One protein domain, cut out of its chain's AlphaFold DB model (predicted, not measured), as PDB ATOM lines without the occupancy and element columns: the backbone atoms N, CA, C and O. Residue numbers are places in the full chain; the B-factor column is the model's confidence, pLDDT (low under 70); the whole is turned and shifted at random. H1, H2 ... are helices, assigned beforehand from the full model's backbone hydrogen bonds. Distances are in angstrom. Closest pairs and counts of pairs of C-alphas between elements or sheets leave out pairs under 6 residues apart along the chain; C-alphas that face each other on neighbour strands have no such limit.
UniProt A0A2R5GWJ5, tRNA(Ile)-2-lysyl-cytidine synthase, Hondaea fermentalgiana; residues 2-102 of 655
ATOM      1  N   LEU A   2      39.393 -25.106 -30.984       84.38
ATOM      2  CA  LEU A   2      40.311 -25.371 -32.101       84.38
ATOM      3  C   LEU A   2      41.011 -24.112 -32.644       84.38
ATOM      4  O   LEU A   2      42.225 -24.103 -32.776       84.38
ATOM      5  N   ALA A   3      40.275 -23.021 -32.878       87.19
ATOM      6  CA  ALA A   3      40.879 -21.755 -33.311       87.19
ATOM      7  C   ALA A   3      41.931 -21.223 -32.316       87.19
ATOM      8  O   ALA A   3      42.960 -20.702 -32.724       87.19
ATOM      9  N   LEU A   4      41.697 -21.407 -31.012       87.69
ATOM     10  CA  LEU A   4      42.626 -20.996 -29.960       87.69
ATOM     11  C   LEU A   4      43.893 -21.860 -29.977       87.69
ATOM     12  O   LEU A   4      44.995 -21.338 -29.872       87.69
ATOM     13  N   VAL A   5      43.726 -23.169 -30.184       89.69
ATOM     14  CA  VAL A   5      44.825 -24.124 -30.366       89.69
ATOM     15  C   VAL A   5      45.672 -23.753 -31.584       89.69
ATOM     16  O   VAL A   5      46.887 -23.677 -31.475       89.69
ATOM     17  N   VAL A   6      45.047 -23.436 -32.721       87.25
ATOM     18  CA  VAL A   6      45.763 -23.018 -33.936       87.25
ATOM     19  C   VAL A   6      46.522 -21.707 -33.718       87.25
ATOM     20  O   VAL A   6      47.663 -21.587 -34.156       87.25
ATOM     21  N   VAL A   7      45.942 -20.731 -33.018       89.00
ATOM     22  CA  VAL A   7      46.635 -19.467 -32.721       89.00
ATOM     23  C   VAL A   7      47.830 -19.694 -31.791       89.00
ATOM     24  O   VAL A   7      48.931 -19.228 -32.080       89.00
ATOM     25  N   LEU A   8      47.632 -20.442 -30.705       87.75
ATOM     26  CA  LEU A   8      48.667 -20.693 -29.703       87.75
ATOM     27  C   LEU A   8      49.753 -21.660 -30.181       87.75
ATOM     28  O   LEU A   8      50.861 -21.605 -29.662       87.75
ATOM     29  N   ASP A   9      49.475 -22.521 -31.158       86.31
ATOM     30  CA  ASP A   9      50.453 -23.486 -31.665       86.31
ATOM     31  C   ASP A   9      51.032 -23.109 -33.033       86.31
ATOM     32  O   ASP A   9      52.244 -23.114 -33.200       86.31
ATOM     33  N   GLN A  10      50.205 -22.779 -34.026       83.62
ATOM     34  CA  GLN A  10      50.671 -22.551 -35.401       83.62
ATOM     35  C   GLN A  10      51.056 -21.094 -35.657       83.62
ATOM     36  O   GLN A  10      52.092 -20.821 -36.265       83.62
ATOM     37  N   VAL A  11      50.240 -20.145 -35.193       81.75
ATOM     38  CA  VAL A  11      50.476 -18.712 -35.443       81.75
ATOM     39  C   VAL A  11      51.611 -18.185 -34.562       81.75
ATOM     40  O   VAL A  11      52.493 -17.485 -35.060       81.75
ATOM     41  N   SER A  12      51.644 -18.574 -33.284       84.88
ATOM     42  CA  SER A  12      52.720 -18.220 -32.345       84.88
ATOM     43  C   SER A  12      54.104 -18.630 -32.865       84.88
ATOM     44  O   SER A  12      55.019 -17.816 -32.861       84.88
ATOM     45  N   ARG A  13      54.251 -19.840 -33.424       78.88
ATOM     46  CA  ARG A  13      55.514 -20.337 -34.005       78.88
ATOM     47  C   ARG A  13      55.992 -19.539 -35.209       78.88
ATOM     48  O   ARG A  13      57.184 -19.542 -35.500       78.88
ATOM     49  N   HIS A  14      55.083 -18.903 -35.944       75.69
ATOM     50  CA  HIS A  14      55.450 -18.062 -37.078       75.69
ATOM     51  C   HIS A  14      55.838 -16.648 -36.638       75.69
ATOM     52  O   HIS A  14      56.796 -16.090 -37.164       75.69
ATOM     53  N   LEU A  15      55.109 -16.085 -35.671       72.88
ATOM     54  CA  LEU A  15      55.330 -14.723 -35.180       72.88
ATOM     55  C   LEU A  15      56.525 -14.614 -34.227       72.88
ATOM     56  O   LEU A  15      57.251 -13.630 -34.283       72.88
ATOM     57  N   LEU A  16      56.744 -15.625 -33.386       78.88
ATOM     58  CA  LEU A  16      57.763 -15.639 -32.329       78.88
ATOM     59  C   LEU A  16      59.025 -16.407 -32.744       78.88
ATOM     60  O   LEU A  16      59.738 -16.958 -31.907       78.88
ATOM     61  N   ARG A  17      59.307 -16.490 -34.051       76.06
ATOM     62  CA  ARG A  17      60.506 -17.176 -34.561       76.06
ATOM     63  C   ARG A  17      61.766 -16.599 -33.911       76.06
ATOM     64  O   ARG A  17      62.006 -15.401 -34.000       76.06
ATOM     65  N   GLY A  18      62.571 -17.463 -33.290       71.00
ATOM     66  CA  GLY A  18      63.776 -17.077 -32.546       71.00
ATOM     67  C   GLY A  18      63.564 -16.839 -31.044       71.00
ATOM     68  O   GLY A  18      64.548 -16.687 -30.327       71.00
ATOM     69  N   HIS A  19      62.319 -16.871 -30.554       82.25
ATOM     70  CA  HIS A  19      61.959 -16.736 -29.138       82.25
ATOM     71  C   HIS A  19      61.449 -18.078 -28.582       82.25
ATOM     72  O   HIS A  19      60.261 -18.274 -28.325       82.25
ATOM     73  N   GLU A  20      62.367 -19.037 -28.434       80.31
ATOM     74  CA  GLU A  20      62.054 -20.442 -28.117       80.31
ATOM     75  C   GLU A  20      61.299 -20.622 -26.785       80.31
ATOM     76  O   GLU A  20      60.379 -21.436 -26.717       80.31
ATOM     77  N   GLU A  21      61.620 -19.831 -25.754       83.25
ATOM     78  CA  GLU A  21      60.942 -19.889 -24.448       83.25
ATOM     79  C   GLU A  21      59.470 -19.448 -24.528       83.25
ATOM     80  O   GLU A  21      58.594 -20.032 -23.886       83.25
ATOM     81  N   GLU A  22      59.171 -18.449 -25.360       84.31
ATOM     82  CA  GLU A  22      57.808 -17.947 -25.557       84.31
ATOM     83  C   GLU A  22      56.978 -18.932 -26.391       84.31
ATOM     84  O   GLU A  22      55.819 -19.205 -26.070       84.31
ATOM     85  N   ILE A  23      57.590 -19.549 -27.409       82.69
ATOM     86  CA  ILE A  23      56.983 -20.648 -28.176       82.69
ATOM     87  C   ILE A  23      56.663 -21.829 -27.257       82.69
ATOM     88  O   ILE A  23      55.604 -22.450 -27.388       82.69
ATOM     89  N   ASP A  24      57.552 -22.150 -26.321       85.44
ATOM     90  CA  ASP A  24      57.358 -23.221 -25.348       85.44
ATOM     91  C   ASP A  24      56.202 -22.929 -24.388       85.44
ATOM     92  O   ASP A  24      55.360 -23.803 -24.160       85.44
ATOM     93  N   ALA A  25      56.093 -21.693 -23.897       87.81
ATOM     94  CA  ALA A  25      54.955 -21.255 -23.094       87.81
ATOM     95  C   ALA A  25      53.633 -21.359 -23.876       87.81
ATOM     96  O   ALA A  25      52.658 -21.934 -23.382       87.81
ATOM     97  N   CYS A  26      53.606 -20.893 -25.129       88.88
ATOM     98  CA  CYS A  26      52.434 -21.020 -25.993       88.88
ATOM     99  C   CYS A  26      52.086 -22.487 -26.300       88.88
ATOM    100  O   CYS A  26      50.909 -22.849 -26.313       88.88
ATOM    101  N   THR A  27      53.092 -23.352 -26.478       87.69
ATOM    102  CA  THR A  27      52.902 -24.794 -26.704       87.69
ATOM    103  C   THR A  27      52.263 -25.461 -25.487       87.69
ATOM    104  O   THR A  27      51.319 -26.233 -25.647       87.69
ATOM    105  N   ARG A  28      52.717 -25.140 -24.266       89.25
ATOM    106  CA  ARG A  28      52.129 -25.660 -23.017       89.25
ATOM    107  C   ARG A  28      50.653 -25.277 -22.882       89.25
ATOM    108  O   ARG A  28      49.825 -26.131 -22.562       89.25
ATOM    109  N   GLU A  29      50.304 -24.031 -23.192       91.44
ATOM    110  CA  GLU A  29      48.902 -23.597 -23.182       91.44
ATOM    111  C   GLU A  29      48.083 -24.262 -24.298       91.44
ATOM    112  O   GLU A  29      46.976 -24.744 -24.052       91.44
ATOM    113  N   ALA A  30      48.627 -24.396 -25.509       91.44
ATOM    114  CA  ALA A  30      47.953 -25.098 -26.600       91.44
ATOM    115  C   ALA A  30      47.667 -26.576 -26.260       91.44
ATOM    116  O   ALA A  30      46.566 -27.061 -26.526       91.44
ATOM    117  N   VAL A  31      48.608 -27.269 -25.605       91.75
ATOM    118  CA  VAL A  31      48.429 -28.635 -25.077       91.75
ATOM    119  C   VAL A  31      47.300 -28.691 -24.058       91.75
ATOM    120  O   VAL A  31      46.458 -29.589 -24.123       91.75
ATOM    121  N   ARG A  32      47.236 -27.725 -23.137       91.25
ATOM    122  CA  ARG A  32      46.164 -27.649 -22.140       91.25
ATOM    123  C   ARG A  32      44.792 -27.552 -22.806       91.25
ATOM    124  O   ARG A  32      43.885 -28.301 -22.448       91.25
ATOM    125  N   TYR A  33      44.636 -26.680 -23.802       91.81
ATOM    126  CA  TYR A  33      43.373 -26.556 -24.535       91.81
ATOM    127  C   TYR A  33      43.046 -27.787 -25.386       91.81
ATOM    128  O   TYR A  33      41.874 -28.159 -25.468       91.81
ATOM    129  N   ALA A  34      44.049 -28.431 -25.988       89.94
ATOM    130  CA  ALA A  34      43.870 -29.677 -26.728       89.94
ATOM    131  C   ALA A  34      43.359 -30.801 -25.813       89.94
ATOM    132  O   ALA A  34      42.360 -31.441 -26.136       89.94
ATOM    133  N   ARG A  35      43.959 -30.981 -24.628       89.19
ATOM    134  CA  ARG A  35      43.517 -31.976 -23.636       89.19
ATOM    135  C   ARG A  35      42.078 -31.750 -23.192       89.19
ATOM    136  O   ARG A  35      41.265 -32.653 -23.317       89.19
ATOM    137  N   VAL A  36      41.722 -30.519 -22.815       90.50
ATOM    138  CA  VAL A  36      40.336 -30.194 -22.426       90.50
ATOM    139  C   VAL A  36      39.345 -30.497 -23.558       90.50
ATOM    140  O   VAL A  36      38.198 -30.854 -23.293       90.50
ATOM    141  N   ALA A  37      39.755 -30.352 -24.820       87.25
ATOM    142  CA  ALA A  37      38.901 -30.693 -25.951       87.25
ATOM    143  C   ALA A  37      38.716 -32.212 -26.107       87.25
ATOM    144  O   ALA A  37      37.593 -32.643 -26.370       87.25
ATOM    145  N   PHE A  38      39.773 -33.005 -25.900       88.06
ATOM    146  CA  PHE A  38      39.700 -34.470 -25.902       88.06
ATOM    147  C   PHE A  38      38.892 -35.017 -24.722       88.06
ATOM    148  O   PHE A  38      38.032 -35.872 -24.922       88.06
ATOM    149  N   ASP A  39      39.084 -34.472 -23.520       86.75
ATOM    150  CA  ASP A  39      38.363 -34.892 -22.311       86.75
ATOM    151  C   ASP A  39      36.855 -34.637 -22.432       86.75
ATOM    152  O   ASP A  39      36.027 -35.397 -21.931       86.75
ATOM    153  N   ARG A  40      36.477 -33.566 -23.139       87.56
ATOM    154  CA  ARG A  40      35.076 -33.221 -23.422       87.56
ATOM    155  C   ARG A  40      34.503 -33.943 -24.643       87.56
ATOM    156  O   ARG A  40      33.364 -33.668 -25.013       87.56
ATOM    157  N   GLY A  41      35.276 -34.816 -25.292       84.69
ATOM    158  CA  GLY A  41      34.861 -35.539 -26.495       84.69
ATOM    159  C   GLY A  41      34.569 -34.636 -27.696       84.69
ATOM    160  O   GLY A  41      33.859 -35.047 -28.613       84.69
ATOM    161  N   LEU A  42      35.074 -33.394 -27.697       83.12
ATOM    162  CA  LEU A  42      34.829 -32.428 -28.773       83.12
ATOM    163  C   LEU A  42      35.519 -32.836 -30.070       83.12
ATOM    164  O   LEU A  42      35.119 -32.392 -31.143       83.12
ATOM    165  N   ASP A  43      36.535 -33.691 -29.973       81.50
ATOM    166  CA  ASP A  43      37.186 -34.306 -31.111       81.50
ATOM    167  C   ASP A  43      36.176 -35.076 -31.963       81.50
ATOM    168  O   ASP A  43      36.181 -34.895 -33.174       81.50
ATOM    169  N   ARG A  44      35.254 -35.847 -31.373       81.50
ATOM    170  CA  ARG A  44      34.327 -36.757 -32.087       81.50
ATOM    171  C   ARG A  44      33.489 -36.100 -33.191       81.50
ATOM    172  O   ARG A  44      33.033 -36.787 -34.096       81.50
ATOM    173  N   HIS A  45      33.304 -34.783 -33.139       79.00
ATOM    174  CA  HIS A  45      32.544 -34.016 -34.130       79.00
ATOM    175  C   HIS A  45      33.422 -33.255 -35.145       79.00
ATOM    176  O   HIS A  45      32.893 -32.564 -36.012       79.00
ATOM    177  N   LEU A  46      34.752 -33.365 -35.048       79.00
ATOM    178  CA  LEU A  46      35.715 -32.711 -35.935       79.00
ATOM    179  C   LEU A  46      36.052 -33.565 -37.156       79.00
ATOM    180  O   LEU A  46      36.321 -34.769 -37.051       79.00
ATOM    181  N   ARG A  47      36.153 -32.896 -38.310       77.88
ATOM    182  CA  ARG A  47      36.676 -33.489 -39.546       77.88
ATOM    183  C   ARG A  47      38.154 -33.841 -39.371       77.88
ATOM    184  O   ARG A  47      38.848 -33.240 -38.555       77.88
ATOM    185  N   ALA A  48      38.668 -34.767 -40.181       65.69
ATOM    186  CA  ALA A  48      40.045 -35.265 -40.057       65.69
ATOM    187  C   ALA A  48      41.107 -34.146 -40.002       65.69
ATOM    188  O   ALA A  48      41.963 -34.151 -39.126       65.69
ATOM    189  N   ALA A  49      41.006 -33.136 -40.871       69.56
ATOM    190  CA  ALA A  49      41.935 -32.003 -40.864       69.56
ATOM    191  C   ALA A  49      41.864 -31.179 -39.564       69.56
ATOM    192  O   ALA A  49      42.888 -30.758 -39.035       69.56
ATOM    193  N   GLU A  50      40.663 -30.973 -39.027       80.00
ATOM    194  CA  GLU A  50      40.430 -30.226 -37.788       80.00
ATOM    195  C   GLU A  50      40.926 -31.003 -36.565       80.00
ATOM    196  O   GLU A  50      41.496 -30.414 -35.648       80.00
ATOM    197  N   PHE A  51      40.775 -32.327 -36.581       83.31
ATOM    198  CA  PHE A  51      41.357 -33.218 -35.583       83.31
ATOM    199  C   PHE A  51      42.887 -33.147 -35.585       83.31
ATOM    200  O   PHE A  51      43.484 -33.011 -34.520       83.31
ATOM    201  N   CYS A  52      43.527 -33.153 -36.761       77.75
ATOM    202  CA  CYS A  52      44.982 -33.011 -36.856       77.75
ATOM    203  C   CYS A  52      45.465 -31.708 -36.209       77.75
ATOM    204  O   CYS A  52      46.413 -31.731 -35.430       77.75
ATOM    205  N   PHE A  53      44.787 -30.584 -36.466       83.69
ATOM    206  CA  PHE A  53      45.118 -29.309 -35.822       83.69
ATOM    207  C   PHE A  53      44.867 -29.312 -34.311       83.69
ATOM    208  O   PHE A  53      45.587 -28.636 -33.581       83.69
ATOM    209  N   LEU A  54      43.886 -30.078 -33.828       86.38
ATOM    210  CA  LEU A  54      43.649 -30.240 -32.395       86.38
ATOM    211  C   LEU A  54      44.747 -31.071 -31.713       86.38
ATOM    212  O   LEU A  54      45.135 -30.761 -30.591       86.38
ATOM    213  N   ALA A  55      45.248 -32.111 -32.386       84.25
ATOM    214  CA  ALA A  55      46.267 -33.025 -31.868       84.25
ATOM    215  C   ALA A  55      47.707 -32.494 -32.012       84.25
ATOM    216  O   ALA A  55      48.609 -32.928 -31.298       84.25
ATOM    217  N   LEU A  56      47.940 -31.543 -32.918       82.88
ATOM    218  CA  LEU A  56      49.267 -31.025 -33.263       82.88
ATOM    219  C   LEU A  56      50.105 -30.493 -32.081       82.88
ATOM    220  O   LEU A  56      51.283 -30.854 -31.992       82.88
ATOM    221  N   PRO A  57      49.541 -29.717 -31.132       87.81
ATOM    222  CA  PRO A  57      50.309 -29.204 -29.999       87.81
ATOM    223  C   PRO A  57      50.862 -30.312 -29.104       87.81
ATOM    224  O   PRO A  57      51.957 -30.175 -28.565       87.81
ATOM    225  N   LEU A  58      50.133 -31.429 -28.975       84.56
ATOM    226  CA  LEU A  58      50.574 -32.602 -28.217       84.56
ATOM    227  C   LEU A  58      51.860 -33.178 -28.818       84.56
ATOM    228  O   LEU A  58      52.807 -33.485 -28.101       84.56
ATOM    229  N   ARG A  59      51.924 -33.254 -30.151       77.00
ATOM    230  CA  ARG A  59      53.091 -33.761 -30.882       77.00
ATOM    231  C   ARG A  59      54.278 -32.799 -30.790       77.00
ATOM    232  O   ARG A  59      55.405 -33.237 -30.572       77.00
ATOM    233  N   HIS A  60      54.037 -31.491 -30.888       81.81
ATOM    234  CA  HIS A  60      55.093 -30.493 -30.701       81.81
ATOM    235  C   HIS A  60      55.656 -30.486 -29.280       81.81
ATOM    236  O   HIS A  60      56.865 -30.340 -29.108       81.81
ATOM    237  N   PHE A  61      54.808 -30.687 -28.273       81.75
ATOM    238  CA  PHE A  61      55.232 -30.818 -26.885       81.75
ATOM    239  C   PHE A  61      56.152 -32.026 -26.685       81.75
ATOM    240  O   PHE A  61      57.230 -31.873 -26.119       81.75
ATOM    241  N   LEU A  62      55.795 -33.192 -27.239       75.81
ATOM    242  CA  LEU A  62      56.650 -34.387 -27.202       75.81
ATOM    243  C   LEU A  62      58.028 -34.150 -27.839       75.81
ATOM    244  O   LEU A  62      59.023 -34.678 -27.349       75.81
ATOM    245  N   LYS A  63      58.091 -33.360 -28.919       74.88
ATOM    246  CA  LYS A  63      59.346 -33.049 -29.621       74.88
ATOM    247  C   LYS A  63      60.213 -32.045 -28.859       74.88
ATOM    248  O   LYS A  63      61.429 -32.195 -28.817       74.88
ATOM    249  N   ARG A  64      59.603 -31.003 -28.292       76.00
ATOM    250  CA  ARG A  64      60.329 -29.872 -27.686       76.00
ATOM    251  C   ARG A  64      60.655 -30.082 -26.212       76.00
ATOM    252  O   ARG A  64      61.631 -29.522 -25.728       76.00
ATOM    253  N   MET A  65      59.875 -30.903 -25.512       78.31
ATOM    254  CA  MET A  65      60.004 -31.135 -24.071       78.31
ATOM    255  C   MET A  65      60.069 -32.636 -23.744       78.31
ATOM    256  O   MET A  65      59.287 -33.115 -22.932       78.31
ATOM    257  N   PRO A  66      60.992 -33.410 -24.347       68.12
ATOM    258  CA  PRO A  66      60.976 -34.877 -24.285       68.12
ATOM    259  C   PRO A  66      61.204 -35.463 -22.882       68.12
ATOM    260  O   PRO A  66      60.897 -36.632 -22.648       68.12
ATOM    261  N   THR A  67      61.759 -34.673 -21.959       75.25
ATOM    262  CA  THR A  67      62.019 -35.048 -20.561       75.25
ATOM    263  C   THR A  67      60.896 -34.643 -19.605       75.25
ATOM    264  O   THR A  67      60.993 -34.915 -18.409       75.25
ATOM    265  N   ASP A  68      59.839 -33.992 -20.098       77.62
ATOM    266  CA  ASP A  68      58.712 -33.575 -19.271       77.62
ATOM    267  C   ASP A  68      57.861 -34.805 -18.880       77.62
ATOM    268  O   ASP A  68      57.494 -35.608 -19.745       77.62
ATOM    269  N   PRO A  69      57.529 -34.994 -17.588       76.44
ATOM    270  CA  PRO A  69      56.779 -36.162 -17.123       76.44
ATOM    271  C   PRO A  69      55.387 -36.291 -17.763       76.44
ATOM    272  O   PRO A  69      54.858 -37.400 -17.846       76.44
ATOM    273  N   ALA A  70      54.812 -35.201 -18.283       74.81
ATOM    274  CA  ALA A  70      53.548 -35.238 -19.016       74.81
ATOM    275  C   ALA A  70      53.642 -35.967 -20.373       74.81
ATOM    276  O   ALA A  70      52.614 -36.335 -20.945       74.81
ATOM    277  N   CYS A  71      54.844 -36.209 -20.912       70.19
ATOM    278  CA  CYS A  71      55.012 -36.852 -22.217       70.19
ATOM    279  C   CYS A  71      54.458 -38.279 -22.278       70.19
ATOM    280  O   CYS A  71      53.958 -38.683 -23.325       70.19
ATOM    281  N   THR A  72      54.533 -39.045 -21.190       72.75
ATOM    282  CA  THR A  72      53.998 -40.417 -21.159       72.75
ATOM    283  C   THR A  72      52.479 -40.406 -21.316       72.75
ATOM    284  O   THR A  72      51.956 -41.041 -22.224       72.75
ATOM    285  N   GLU A  73      51.792 -39.568 -20.535       78.62
ATOM    286  CA  GLU A  73      50.335 -39.402 -20.602       78.62
ATOM    287  C   GLU A  73      49.874 -38.912 -21.986       78.62
ATOM    288  O   GLU A  73      48.872 -39.375 -22.530       78.62
ATOM    289  N   ILE A  74      50.633 -38.000 -22.598       77.81
ATOM    290  CA  ILE A  74      50.322 -37.472 -23.931       77.81
ATOM    291  C   ILE A  74      50.461 -38.548 -25.019       77.81
ATOM    292  O   ILE A  74      49.652 -38.571 -25.952       77.81
ATOM    293  N   ARG A  75      51.453 -39.446 -24.921       72.19
ATOM    294  CA  ARG A  75      51.590 -40.572 -25.863       72.19
ATOM    295  C   ARG A  75      50.413 -41.533 -25.749       72.19
ATOM    296  O   ARG A  75      49.860 -41.914 -26.779       72.19
ATOM    297  N   ASP A  76      50.010 -41.868 -24.528       73.62
ATOM    298  CA  ASP A  76      48.888 -42.777 -24.284       73.62
ATOM    299  C   ASP A  76      47.573 -42.192 -24.813       73.62
ATOM    300  O   ASP A  76      46.805 -42.884 -25.485       73.62
ATOM    301  N   LEU A  77      47.354 -40.888 -24.614       75.50
ATOM    302  CA  LEU A  77      46.183 -40.181 -25.132       75.50
ATOM    303  C   LEU A  77      46.148 -40.146 -26.668       75.50
ATOM    304  O   LEU A  77      45.098 -40.389 -27.263       75.50
ATOM    305  N   LEU A  78      47.281 -39.873 -27.327       72.19
ATOM    306  CA  LEU A  78      47.363 -39.885 -28.793       72.19
ATOM    307  C   LEU A  78      47.142 -41.285 -29.369       72.19
ATOM    308  O   LEU A  78      46.486 -41.415 -30.401       72.19
ATOM    309  N   LYS A  79      47.655 -42.320 -28.697       69.31
ATOM    310  CA  LYS A  79      47.468 -43.714 -29.101       69.31
ATOM    311  C   LYS A  79      45.999 -44.124 -28.995       69.31
ATOM    312  O   LYS A  79      45.417 -44.529 -29.994       69.31
ATOM    313  N   ALA A  80      45.374 -43.890 -27.840       75.19
ATOM    314  CA  ALA A  80      43.959 -44.190 -27.624       75.19
ATOM    315  C   ALA A  80      43.046 -43.476 -28.639       75.19
ATOM    316  O   ALA A  80      42.108 -44.070 -29.164       75.19
ATOM    317  N   LYS A  81      43.341 -42.210 -28.965       75.19
ATOM    318  CA  LYS A  81      42.564 -41.434 -29.945       75.19
ATOM    319  C   LYS A  81      42.840 -41.796 -31.401       75.19
ATOM    320  O   LYS A  81      41.971 -41.568 -32.242       75.19
ATOM    321  N   GLY A  82      44.019 -42.335 -31.700       61.81
ATOM    322  CA  GLY A  82      44.335 -42.918 -33.001       61.81
ATOM    323  C   GLY A  82      43.547 -44.204 -33.242       61.81
ATOM    324  O   GLY A  82      42.906 -44.331 -34.283       61.81
ATOM    325  N   ASP A  83      43.526 -45.094 -32.251       56.34
ATOM    326  CA  ASP A  83      42.826 -46.381 -32.323       56.34
ATOM    327  C   ASP A  83      41.296 -46.187 -32.430       56.34
ATOM    328  O   ASP A  83      40.655 -46.830 -33.255       56.34
ATOM    329  N   GLU A  84      40.710 -45.220 -31.703       64.38
ATOM    330  CA  GLU A  84      39.272 -44.869 -31.792       64.38
ATOM    331  C   GLU A  84      38.826 -44.364 -33.183       64.38
ATOM    332  O   GLU A  84      37.628 -44.342 -33.466       64.38
ATOM    333  N   ARG A  85      39.749 -43.908 -34.044       62.06
ATOM    334  CA  ARG A  85      39.437 -43.310 -35.360       62.06
ATOM    335  C   ARG A  85      39.848 -44.148 -36.567       62.06
ATOM    336  O   ARG A  85      39.565 -43.735 -37.694       62.06
ATOM    337  N   GLN A  86      40.492 -45.297 -36.362       51.72
ATOM    338  CA  GLN A  86      40.896 -46.192 -37.454       51.72
ATOM    339  C   GLN A  86      39.709 -46.723 -38.279       51.72
ATOM    340  O   GLN A  86      39.895 -47.092 -39.434       51.72
ATOM    341  N   ASP A  87      38.479 -46.658 -37.763       47.06
ATOM    342  CA  ASP A  87      37.280 -47.094 -38.489       47.06
ATOM    343  C   ASP A  87      36.893 -46.195 -39.700       47.06
ATOM    344  O   ASP A  87      36.130 -46.630 -40.563       47.06
ATOM    345  N   ASP A  88      37.465 -44.985 -39.849       52.47
ATOM    346  CA  ASP A  88      37.122 -43.995 -40.903       52.47
ATOM    347  C   ASP A  88      38.227 -43.811 -41.990       52.47
ATOM    348  O   ASP A  88      38.493 -42.716 -42.508       52.47
ATOM    349  N   GLU A  89      38.901 -44.905 -42.351       47.56
ATOM    350  CA  GLU A  89      40.238 -44.989 -42.977       47.56
ATOM    351  C   GLU A  89      40.470 -44.327 -44.363       47.56
ATOM    352  O   GLU A  89      41.617 -44.118 -44.763       47.56
ATOM    353  N   ALA A  90      39.443 -43.934 -45.125       40.88
ATOM    354  CA  ALA A  90      39.652 -43.456 -46.504       40.88
ATOM    355  C   ALA A  90      40.063 -41.970 -46.620       40.88
ATOM    356  O   ALA A  90      40.748 -41.587 -47.569       40.88
ATOM    357  N   ALA A  91      39.667 -41.118 -45.669       43.69
ATOM    358  CA  ALA A  91      39.990 -39.682 -45.684       43.69
ATOM    359  C   ALA A  91      41.258 -39.338 -44.876       43.69
ATOM    360  O   ALA A  91      41.825 -38.254 -45.031       43.69
ATOM    361  N   HIS A  92      41.697 -40.261 -44.019       45.19
ATOM    362  CA  HIS A  92      42.744 -40.049 -43.020       45.19
ATOM    363  C   HIS A  92      44.159 -40.057 -43.632       45.19
ATOM    364  O   HIS A  92      44.986 -39.204 -43.307       45.19
ATOM    365  N   MET A  93      44.409 -40.945 -44.601       41.06
ATOM    366  CA  MET A  93      45.729 -41.128 -45.221       41.06
ATOM    367  C   MET A  93      46.208 -39.912 -46.025       41.06
ATOM    368  O   MET A  93      47.351 -39.489 -45.887       41.06
ATOM    369  N   THR A  94      45.325 -39.276 -46.799       38.22
ATOM    370  CA  THR A  94      45.678 -38.110 -47.632       38.22
ATOM    371  C   THR A  94      46.000 -36.864 -46.798       38.22
ATOM    372  O   THR A  94      46.779 -36.008 -47.219       38.22
ATOM    373  N   ALA A  95      45.390 -36.732 -45.615       38.62
ATOM    374  CA  ALA A  95      45.676 -35.639 -44.692       38.62
ATOM    375  C   ALA A  95      46.998 -35.874 -43.944       38.62
ATOM    376  O   ALA A  95      47.787 -34.940 -43.827       38.62
ATOM    377  N   LEU A  96      47.266 -37.111 -43.512       41.38
ATOM    378  CA  LEU A  96      48.515 -37.503 -42.850       41.38
ATOM    379  C   LEU A  96      49.739 -37.371 -43.774       41.38
ATOM    380  O   LEU A  96      50.728 -36.761 -43.378       41.38
ATOM    381  N   GLU A  97      49.642 -37.811 -45.035       38.47
ATOM    382  CA  GLU A  97      50.722 -37.663 -46.030       38.47
ATOM    383  C   GLU A  97      51.048 -36.189 -46.341       38.47
ATOM    384  O   GLU A  97      52.209 -35.812 -46.521       38.47
ATOM    385  N   ARG A  98      50.032 -35.313 -46.366       40.00
ATOM    386  CA  ARG A  98      50.231 -33.861 -46.535       40.00
ATOM    387  C   ARG A  98      50.833 -33.196 -45.292       40.00
ATOM    388  O   ARG A  98      51.510 -32.180 -45.433       40.00
ATOM    389  N   PHE A  99      50.611 -33.758 -44.104       40.09
ATOM    390  CA  PHE A  99      51.104 -33.223 -42.832       40.09
ATOM    391  C   PHE A  99      52.586 -33.535 -42.581       40.09
ATOM    392  O   PHE A  99      53.303 -32.649 -42.120       40.09
ATOM    393  N   ASP A 100      53.073 -34.718 -42.961       37.19
ATOM    394  CA  ASP A 100      54.497 -35.079 -42.808       37.19
ATOM    395  C   ASP A 100      55.434 -34.189 -43.649       37.19
ATOM    396  O   ASP A 100      56.604 -34.001 -43.318       37.19
ATOM    397  N   THR A 101      54.919 -33.570 -44.715       35.47
ATOM    398  CA  THR A 101      55.721 -32.729 -45.620       35.47
ATOM    399  C   THR A 101      55.913 -31.295 -45.092       35.47
ATOM    400  O   THR A 101      56.887 -30.629 -45.439       35.47
ATOM    401  N   ALA A 102      55.004 -30.792 -44.248       29.44
ATOM    402  CA  ALA A 102      54.969 -29.379 -43.851       29.44
ATOM    403  C   ALA A 102      55.950 -29.023 -42.715       29.44
ATOM    404  O   ALA A 102      56.379 -27.874 -42.612       29.44
TER     405      ALA A 102
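Overview. This is residues 2 to 102 of the 655 residues of the protein "tRNA(Ile)-2-lysyl-cytidine synthase" of Hondaea fermentalgiana (UniProt A0A2R5GWJ5). Helices H1 and H2 fold back on each other as a hairpin, which packs on the kinked core helix H4. H5 and H6 pack on different parts of H4. The 101 printed residues, all helix in class, hold six named helices, H1 to H6 in order, and are compact: radius of gyration of the C-alphas 13.5 A, spans 40 by 27 by 22 A.

Arrangement. H2, residues 20 to 39, makes a hairpin with H1, residues 2 to 15, at 13 degrees; closest C-alphas Val 5 and Ala 30, 5.0 A. The hub H4, residues 48 to 64, touches H2 at a steep tilt of 47 degrees; closest C-alphas Val 31 and Pro 57, 5.3 A. H4 makes a hairpin with H5, residues 70 to 83; closest C-alphas Leu 62 and Cys 71, 5.8 A. Residues 48 to 49 touch residues 91 to 95 of H6, residues 86 to 100; closest C-alphas Ala 48 and His 92, 6.2 A. H3, residues 42 to 45, is close to H4 but not clearly touching; closest C-alphas Asp 43 and Phe 51, 6.2 A. Every O i to N i+4 pair is within hydrogen-bond range in H2 and H5, 7 of 10 in H1, 10 of 13 in H4, and 5 of 11 in H6, with 4 of 12 i+3 pairs.

Along the chain. H2 spans 28.4 A from C-alpha 20 (62.054, -20.442, -28.117); H4 spans 24.4 A. H6 ends at C-alpha 100 (54.497, -35.079, -42.808).

Size, cuts and confidence. The printed part has no cut and its links are tight. Confidence is low at residues 82 to 102, among others.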